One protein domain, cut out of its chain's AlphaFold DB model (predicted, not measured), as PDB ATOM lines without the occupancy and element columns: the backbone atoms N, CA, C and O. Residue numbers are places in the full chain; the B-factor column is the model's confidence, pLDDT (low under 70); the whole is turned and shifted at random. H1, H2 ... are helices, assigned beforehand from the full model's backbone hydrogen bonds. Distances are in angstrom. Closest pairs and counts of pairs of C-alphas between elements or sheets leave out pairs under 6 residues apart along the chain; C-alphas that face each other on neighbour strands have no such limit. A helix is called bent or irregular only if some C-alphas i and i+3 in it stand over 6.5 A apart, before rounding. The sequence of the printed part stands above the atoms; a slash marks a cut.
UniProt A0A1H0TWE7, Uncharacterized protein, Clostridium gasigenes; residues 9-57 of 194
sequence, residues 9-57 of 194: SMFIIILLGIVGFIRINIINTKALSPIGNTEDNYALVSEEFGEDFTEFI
ATOM      1  N   SER A   9     -27.798  25.992 -30.101       88.00
ATOM      2  CA  SER A   9     -27.864  26.173 -31.556       88.00
ATOM      3  C   SER A   9     -27.213  27.485 -31.998       88.00
ATOM      4  O   SER A   9     -26.427  27.501 -32.940       88.00
ATOM      5  N   MET A  10     -27.510  28.580 -31.297       90.75
ATOM      6  CA  MET A  10     -26.926  29.892 -31.571       90.75
ATOM      7  C   MET A  10     -25.405  29.883 -31.379       90.75
ATOM      8  O   MET A  10     -24.672  30.404 -32.215       90.75
ATOM      9  N   PHE A  11     -24.918  29.233 -30.319       91.06
ATOM     10  CA  PHE A  11     -23.486  29.112 -30.053       91.06
ATOM     11  C   PHE A  11     -22.747  28.361 -31.171       91.06
ATOM     12  O   PHE A  11     -21.672  28.782 -31.584       91.06
ATOM     13  N   ILE A  12     -23.341  27.289 -31.706       90.69
ATOM     14  CA  ILE A  12     -22.763  26.513 -32.817       90.69
ATOM     15  C   ILE A  12     -22.651  27.364 -34.089       90.69
ATOM     16  O   ILE A  12     -21.614  27.338 -34.749       90.69
ATOM     17  N   ILE A  13     -23.690  28.139 -34.417       91.81
ATOM     18  CA  ILE A  13     -23.698  29.022 -35.595       91.81
ATOM     19  C   ILE A  13     -22.609  30.092 -35.475       91.81
ATOM     20  O   ILE A  13     -21.865  30.327 -36.427       91.81
ATOM     21  N   ILE A  14     -22.472  30.697 -34.293       92.94
ATOM     22  CA  ILE A  14     -21.419  31.680 -34.014       92.94
ATOM     23  C   ILE A  14     -20.035  31.045 -34.182       92.94
ATOM     24  O   ILE A  14     -19.169  31.632 -34.829       92.94
ATOM     25  N   LEU A  15     -19.829  29.831 -33.657       90.56
ATOM     26  CA  LEU A  15     -18.558  29.117 -33.789       90.56
ATOM     27  C   LEU A  15     -18.195  28.873 -35.263       90.56
ATOM     28  O   LEU A  15     -17.058  29.111 -35.666       90.56
ATOM     29  N   LEU A  16     -19.168  28.442 -36.075       90.69
ATOM     30  CA  LEU A  16     -18.990  28.255 -37.518       90.69
ATOM     31  C   LEU A  16     -18.610  29.565 -38.218       90.69
ATOM     32  O   LEU A  16     -17.697  29.573 -39.043       90.69
ATOM     33  N   GLY A  17     -19.278  30.666 -37.863       91.12
ATOM     34  CA  GLY A  17     -18.984  31.992 -38.405       91.12
ATOM     35  C   GLY A  17     -17.548  32.432 -38.119       91.12
ATOM     36  O   GLY A  17     -16.850  32.879 -39.026       91.12
ATOM     37  N   ILE A  18     -17.071  32.224 -36.887       91.88
ATOM     38  CA  ILE A  18     -15.692  32.542 -36.489       91.88
ATOM     39  C   ILE A  18     -14.687  31.714 -37.300       91.88
ATOM     40  O   ILE A  18     -13.735  32.269 -37.846       91.88
ATOM     41  N   VAL A  19     -14.904  30.401 -37.435       89.25
ATOM     42  CA  VAL A  19     -14.018  29.525 -38.227       89.25
ATOM     43  C   VAL A  19     -13.978  29.954 -39.699       89.25
ATOM     44  O   VAL A  19     -12.903  29.980 -40.300       89.25
ATOM     45  N   GLY A  20     -15.125  30.324 -40.273       86.94
ATOM     46  CA  GLY A  20     -15.215  30.840 -41.640       86.94
ATOM     47  C   GLY A  20     -14.447  32.149 -41.825       86.94
ATOM     48  O   GLY A  20     -13.667  32.274 -42.768       86.94
ATOM     49  N   PHE A  21     -14.593  33.090 -40.891       89.25
ATOM     50  CA  PHE A  21     -13.866  34.360 -40.910       89.25
ATOM     51  C   PHE A  21     -12.349  34.157 -40.794       89.25
ATOM     52  O   PHE A  21     -11.580  34.743 -41.550       89.25
ATOM     53  N   ILE A  22     -11.900  33.250 -39.921       85.94
ATOM     54  CA  ILE A  22     -10.479  32.890 -39.814       85.94
ATOM     55  C   ILE A  22      -9.965  32.316 -41.141       85.94
ATOM     56  O   ILE A  22      -8.899  32.707 -41.610       85.94
ATOM     57  N   ARG A  23     -10.719  31.410 -41.779       85.38
ATOM     58  CA  ARG A  23     -10.346  30.826 -43.079       85.38
ATOM     59  C   ARG A  23     -10.230  31.884 -44.171       85.38
ATOM     60  O   ARG A  23      -9.255  31.842 -44.919       85.38
ATOM     61  N   ILE A  24     -11.181  32.816 -44.250       84.50
ATOM     62  CA  ILE A  24     -11.152  33.898 -45.244       84.50
ATOM     63  C   ILE A  24      -9.930  34.789 -45.034       84.50
ATOM     64  O   ILE A  24      -9.232  35.097 -45.995       84.50
ATOM     65  N   ASN A  25      -9.612  35.112 -43.778       81.38
ATOM     66  CA  ASN A  25      -8.445  35.917 -43.441       81.38
ATOM     67  C   ASN A  25      -7.155  35.192 -43.808       81.38
ATOM     68  O   ASN A  25      -6.299  35.790 -44.439       81.38
ATOM     69  N   ILE A  26      -7.034  33.892 -43.516       80.00
ATOM     70  CA  ILE A  26      -5.859  33.102 -43.915       80.00
ATOM     71  C   ILE A  26      -5.694  33.084 -45.438       80.00
ATOM     72  O   ILE A  26      -4.577  33.229 -45.924       80.00
ATOM     73  N   ILE A  27      -6.775  32.893 -46.200       80.56
ATOM     74  CA  ILE A  27      -6.714  32.889 -47.670       80.56
ATOM     75  C   ILE A  27      -6.301  34.267 -48.186       80.56
ATOM     76  O   ILE A  27      -5.406  34.356 -49.022       80.56
ATOM     77  N   ASN A  28      -6.904  35.332 -47.661       77.94
ATOM     78  CA  ASN A  28      -6.603  36.696 -48.071       77.94
ATOM     79  C   ASN A  28      -5.157  37.081 -47.721       77.94
ATOM     80  O   ASN A  28      -4.432  37.601 -48.559       77.94
ATOM     81  N   THR A  29      -4.689  36.731 -46.521       73.00
ATOM     82  CA  THR A  29      -3.294  36.918 -46.112       73.00
ATOM     83  C   THR A  29      -2.339  36.104 -46.978       73.00
ATOM     84  O   THR A  29      -1.322  36.641 -47.384       73.00
ATOM     85  N   LYS A  30      -2.655  34.851 -47.332       67.25
ATOM     86  CA  LYS A  30      -1.822  34.057 -48.256       67.25
ATOM     87  C   LYS A  30      -1.793  34.625 -49.676       67.25
ATOM     88  O   LYS A  30      -0.791  34.462 -50.360       67.25
ATOM     89  N   ALA A  31      -2.878  35.253 -50.124       67.19
ATOM     90  CA  ALA A  31      -2.956  35.887 -51.437       67.19
ATOM     91  C   ALA A  31      -2.203  37.228 -51.482       67.19
ATOM     92  O   ALA A  31      -1.563  37.533 -52.483       67.19
ATOM     93  N   LEU A  32      -2.258  38.006 -50.397       66.69
ATOM     94  CA  LEU A  32      -1.590  39.307 -50.264       66.69
ATOM     95  C   LEU A  32      -0.130  39.194 -49.801       66.69
ATOM     96  O   LEU A  32       0.669  40.092 -50.046       66.69
ATOM     97  N   SER A  33       0.216  38.099 -49.131       56.66
ATOM     98  CA  SER A  33       1.555  37.771 -48.651       56.66
ATOM     99  C   SER A  33       1.829  36.289 -48.935       56.66
ATOM    100  O   SER A  33       1.742  35.439 -48.039       56.66
ATOM    101  N   PRO A  34       2.091  35.935 -50.208       57.31
ATOM    102  CA  PRO A  34       2.570  34.608 -50.545       57.31
ATOM    103  C   PRO A  34       3.926  34.436 -49.862       57.31
ATOM    104  O   PRO A  34       4.901  35.095 -50.213       57.31
ATOM    105  N   ILE A  35       3.965  33.594 -48.834       53.75
ATOM    106  CA  ILE A  35       5.175  33.331 -48.057       53.75
ATOM    107  C   ILE A  35       6.158  32.593 -48.981       53.75
ATOM    108  O   ILE A  35       6.090  31.374 -49.123       53.75
ATOM    109  N   GLY A  36       7.025  33.339 -49.667       52.28
ATOM    110  CA  GLY A  36       8.257  32.817 -50.258       52.28
ATOM    111  C   GLY A  36       9.247  32.466 -49.147       52.28
ATOM    112  O   GLY A  36       9.149  33.048 -48.064       52.28
ATOM    113  N   ASN A  37      10.147  31.504 -49.403       53.03
ATOM    114  CA  ASN A  37      11.130  30.955 -48.452       53.03
ATOM    115  C   ASN A  37      11.525  31.956 -47.357       53.03
ATOM    116  O   ASN A  37      12.220  32.942 -47.595       53.03
ATOM    117  N   THR A  38      10.992  31.727 -46.158       57.88
ATOM    118  CA  THR A  38      10.964  32.713 -45.072       57.88
ATOM    119  C   THR A  38      12.349  32.945 -44.472       57.88
ATOM    120  O   THR A  38      12.637  34.041 -44.003       57.88
ATOM    121  N   GLU A  39      13.215  31.934 -44.528       54.09
ATOM    122  CA  GLU A  39      14.578  31.992 -43.992       54.09
ATOM    123  C   GLU A  39      15.518  32.798 -44.902       54.09
ATOM    124  O   GLU A  39      16.229  33.679 -44.421       54.09
ATOM    125  N   ASP A  40      15.444  32.584 -46.220       57.88
ATOM    126  CA  ASP A  40      16.290  33.273 -47.208       57.88
ATOM    127  C   ASP A  40      15.973  34.780 -47.283       57.88
ATOM    128  O   ASP A  40      16.869  35.620 -47.381       57.88
ATOM    129  N   ASN A  41      14.688  35.137 -47.176       57.62
ATOM    130  CA  ASN A  41      14.235  36.528 -47.226       57.62
ATOM    131  C   ASN A  41      14.569  37.306 -45.947       57.62
ATOM    132  O   ASN A  41      14.844  38.499 -46.013       57.62
ATOM    133  N   TYR A  42      14.557  36.654 -44.780       62.38
ATOM    134  CA  TYR A  42      14.907  37.312 -43.521       62.38
ATOM    135  C   TYR A  42      16.391  37.682 -43.480       62.38
ATOM    136  O   TYR A  42      16.730  38.793 -43.081       62.38
ATOM    137  N   ALA A  43      17.266  36.774 -43.927       63.53
ATOM    138  CA  ALA A  43      18.703  37.026 -43.985       63.53
ATOM    139  C   ALA A  43      19.026  38.202 -44.922       63.53
ATOM    140  O   ALA A  43      19.708  39.137 -44.502       63.53
ATOM    141  N   LEU A  44      18.450  38.201 -46.129       66.44
ATOM    142  CA  LEU A  44      18.637  39.259 -47.124       66.44
ATOM    143  C   LEU A  44      18.176  40.632 -46.604       66.44
ATOM    144  O   LEU A  44      18.910  41.611 -46.673       66.44
ATOM    145  N   VAL A  45      16.979  40.696 -46.013       62.25
ATOM    146  CA  VAL A  45      16.419  41.950 -45.486       62.25
ATOM    147  C   VAL A  45      17.165  42.401 -44.222       62.25
ATOM    148  O   VAL A  45      17.363  43.594 -44.016       62.25
ATOM    149  N   SER A  46      17.650  41.481 -43.385       66.06
ATOM    150  CA  SER A  46      18.457  41.849 -42.214       66.06
ATOM    151  C   SER A  46      19.816  42.452 -42.586       66.06
ATOM    152  O   SER A  46      20.290  43.347 -41.888       66.06
ATOM    153  N   GLU A  47      20.419  42.005 -43.691       69.69
ATOM    154  CA  GLU A  47      21.675  42.555 -44.212       69.69
ATOM    155  C   GLU A  47      21.472  43.967 -44.781       69.69
ATOM    156  O   GLU A  47      22.316  44.842 -44.599       69.69
ATOM    157  N   GLU A  48      20.323  44.207 -45.413       70.00
ATOM    158  CA  GLU A  48      20.018  45.456 -46.117       70.00
ATOM    159  C   GLU A  48      19.436  46.553 -45.201       70.00
ATOM    160  O   GLU A  48      19.649  47.740 -45.445       70.00
ATOM    161  N   PHE A  49      18.753  46.175 -44.112       69.06
ATOM    162  CA  PHE A  49      18.075  47.100 -43.188       69.06
ATOM    163  C   PHE A  49      18.664  47.134 -41.761       69.06
ATOM    164  O   PHE A  49      18.271  47.981 -40.959       69.06
ATOM    165  N   GLY A  50      19.614  46.253 -41.424       72.00
ATOM    166  CA  GLY A  50      20.455  46.353 -40.224       72.00
ATOM    167  C   GLY A  50      19.718  46.577 -38.888       72.00
ATOM    168  O   GLY A  50      18.820  45.824 -38.503       72.00
ATOM    169  N   GLU A  51      20.148  47.598 -38.138       64.56
ATOM    170  CA  GLU A  51      19.659  47.918 -36.784       64.56
ATOM    171  C   GLU A  51      18.157  48.271 -36.766       64.56
ATOM    172  O   GLU A  51      17.429  47.819 -35.879       64.56
ATOM    173  N   ASP A  52      17.670  48.951 -37.808       63.38
ATOM    174  CA  ASP A  52      16.261  49.340 -37.960       63.38
ATOM    175  C   ASP A  52      15.351  48.117 -38.170       63.38
ATOM    176  O   ASP A  52      14.223  48.062 -37.674       63.38
ATOM    177  N   PHE A  53      15.856  47.077 -38.842       66.81
ATOM    178  CA  PHE A  53      15.144  45.802 -38.965       66.81
ATOM    179  C   PHE A  53      15.078  45.053 -37.634       66.81
ATOM    180  O   PHE A  53      14.069  44.430 -37.308       66.81
ATOM    181  N   THR A  54      16.130  45.143 -36.821       61.59
ATOM    182  CA  THR A  54      16.166  44.518 -35.493       61.59
ATOM    183  C   THR A  54      15.150  45.166 -34.547       61.59
ATOM    184  O   THR A  54      14.510  44.472 -33.754       61.59
ATOM    185  N   GLU A  55      14.948  46.482 -34.655       62.94
ATOM    186  CA  GLU A  55      13.894  47.189 -33.927       62.94
ATOM    187  C   GLU A  55      12.490  46.860 -34.469       62.94
ATOM    188  O   GLU A  55      11.563  46.673 -33.680       62.94
ATOM    189  N   PHE A  56      12.343  46.673 -35.785       62.28
ATOM    190  CA  PHE A  56      11.093  46.239 -36.423       62.28
ATOM    191  C   PHE A  56      10.668  44.809 -36.036       62.28
ATOM    192  O   PHE A  56       9.487  44.555 -35.793       62.28
ATOM    193  N   ILE A  57      11.617  43.873 -35.922       60.72
ATOM    194  CA  ILE A  57      11.362  42.479 -35.512       60.72
ATOM    195  C   ILE A  57      11.274  42.333 -33.984       60.72
ATOM    196  O   ILE A  57      10.990  41.245 -33.478       60.72
TER     197      ILE A  57
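What this domain is: This is residues 9 to 57 of the 194 residues of an uncharacterized protein of Clostridium gasigenes (UniProt A0A1H0TWE7). A long helix, H1, makes a shaft, and beyond its last residue, after a five-residue link, the shorter helix H2 makes a hook, sharply kinked near residue 50. H1 sticks out with no part folded back over it, and the two helices do not pack on each other. The printed part has 49 residues with two named helices, H1 then H2, and no named strand; the class is all helix. The whole is extended, with a radius of gyration of the C-alphas of 17.7 A, and it is a rod whose C-alphas span 53 by 21 by 14 A.

How they stand to each other: H1, residues 9 to 32, is the longest helix and stands free along its length. A tight link of five residues joins it to H2, residues 38 to 56. H1 and H2 are apart, with no C-alpha of the one within 8 A of the other. H2 has a kink of 123 degrees near residue 50 and is irregular: C-alphas 48 and 51 are 9.7 A apart. Residues 38 to 41 and 47 to 52 of H2 stand free. In H1 every O i to N i+4 pair is within hydrogen-bond range; in H2 13 of 15 are.

Where its parts are: H1 begins at C-alpha 9, at (-27.864, 26.173, -31.556), and ends at C-alpha 32, at (-1.590, 39.307, -50.264), 34.8 A from first to last C-alpha. H2 begins at C-alpha 38, at (10.964, 32.713, -45.072), and ends at C-alpha 56, at (11.093, 46.239, -36.423), 16.1 A from first to last C-alpha.

The domain as a whole: The two C-alphas farthest apart are those of Ser 9 and Glu 47, 53.7 A; those of Ser 9 and Ile 57, the first and last printed, are 42.7 A apart. The printed part has no cut. The mean pLDDT of the printed part is 72.8, and residues 30 to 47, 49 and 51 to 57 are under 70.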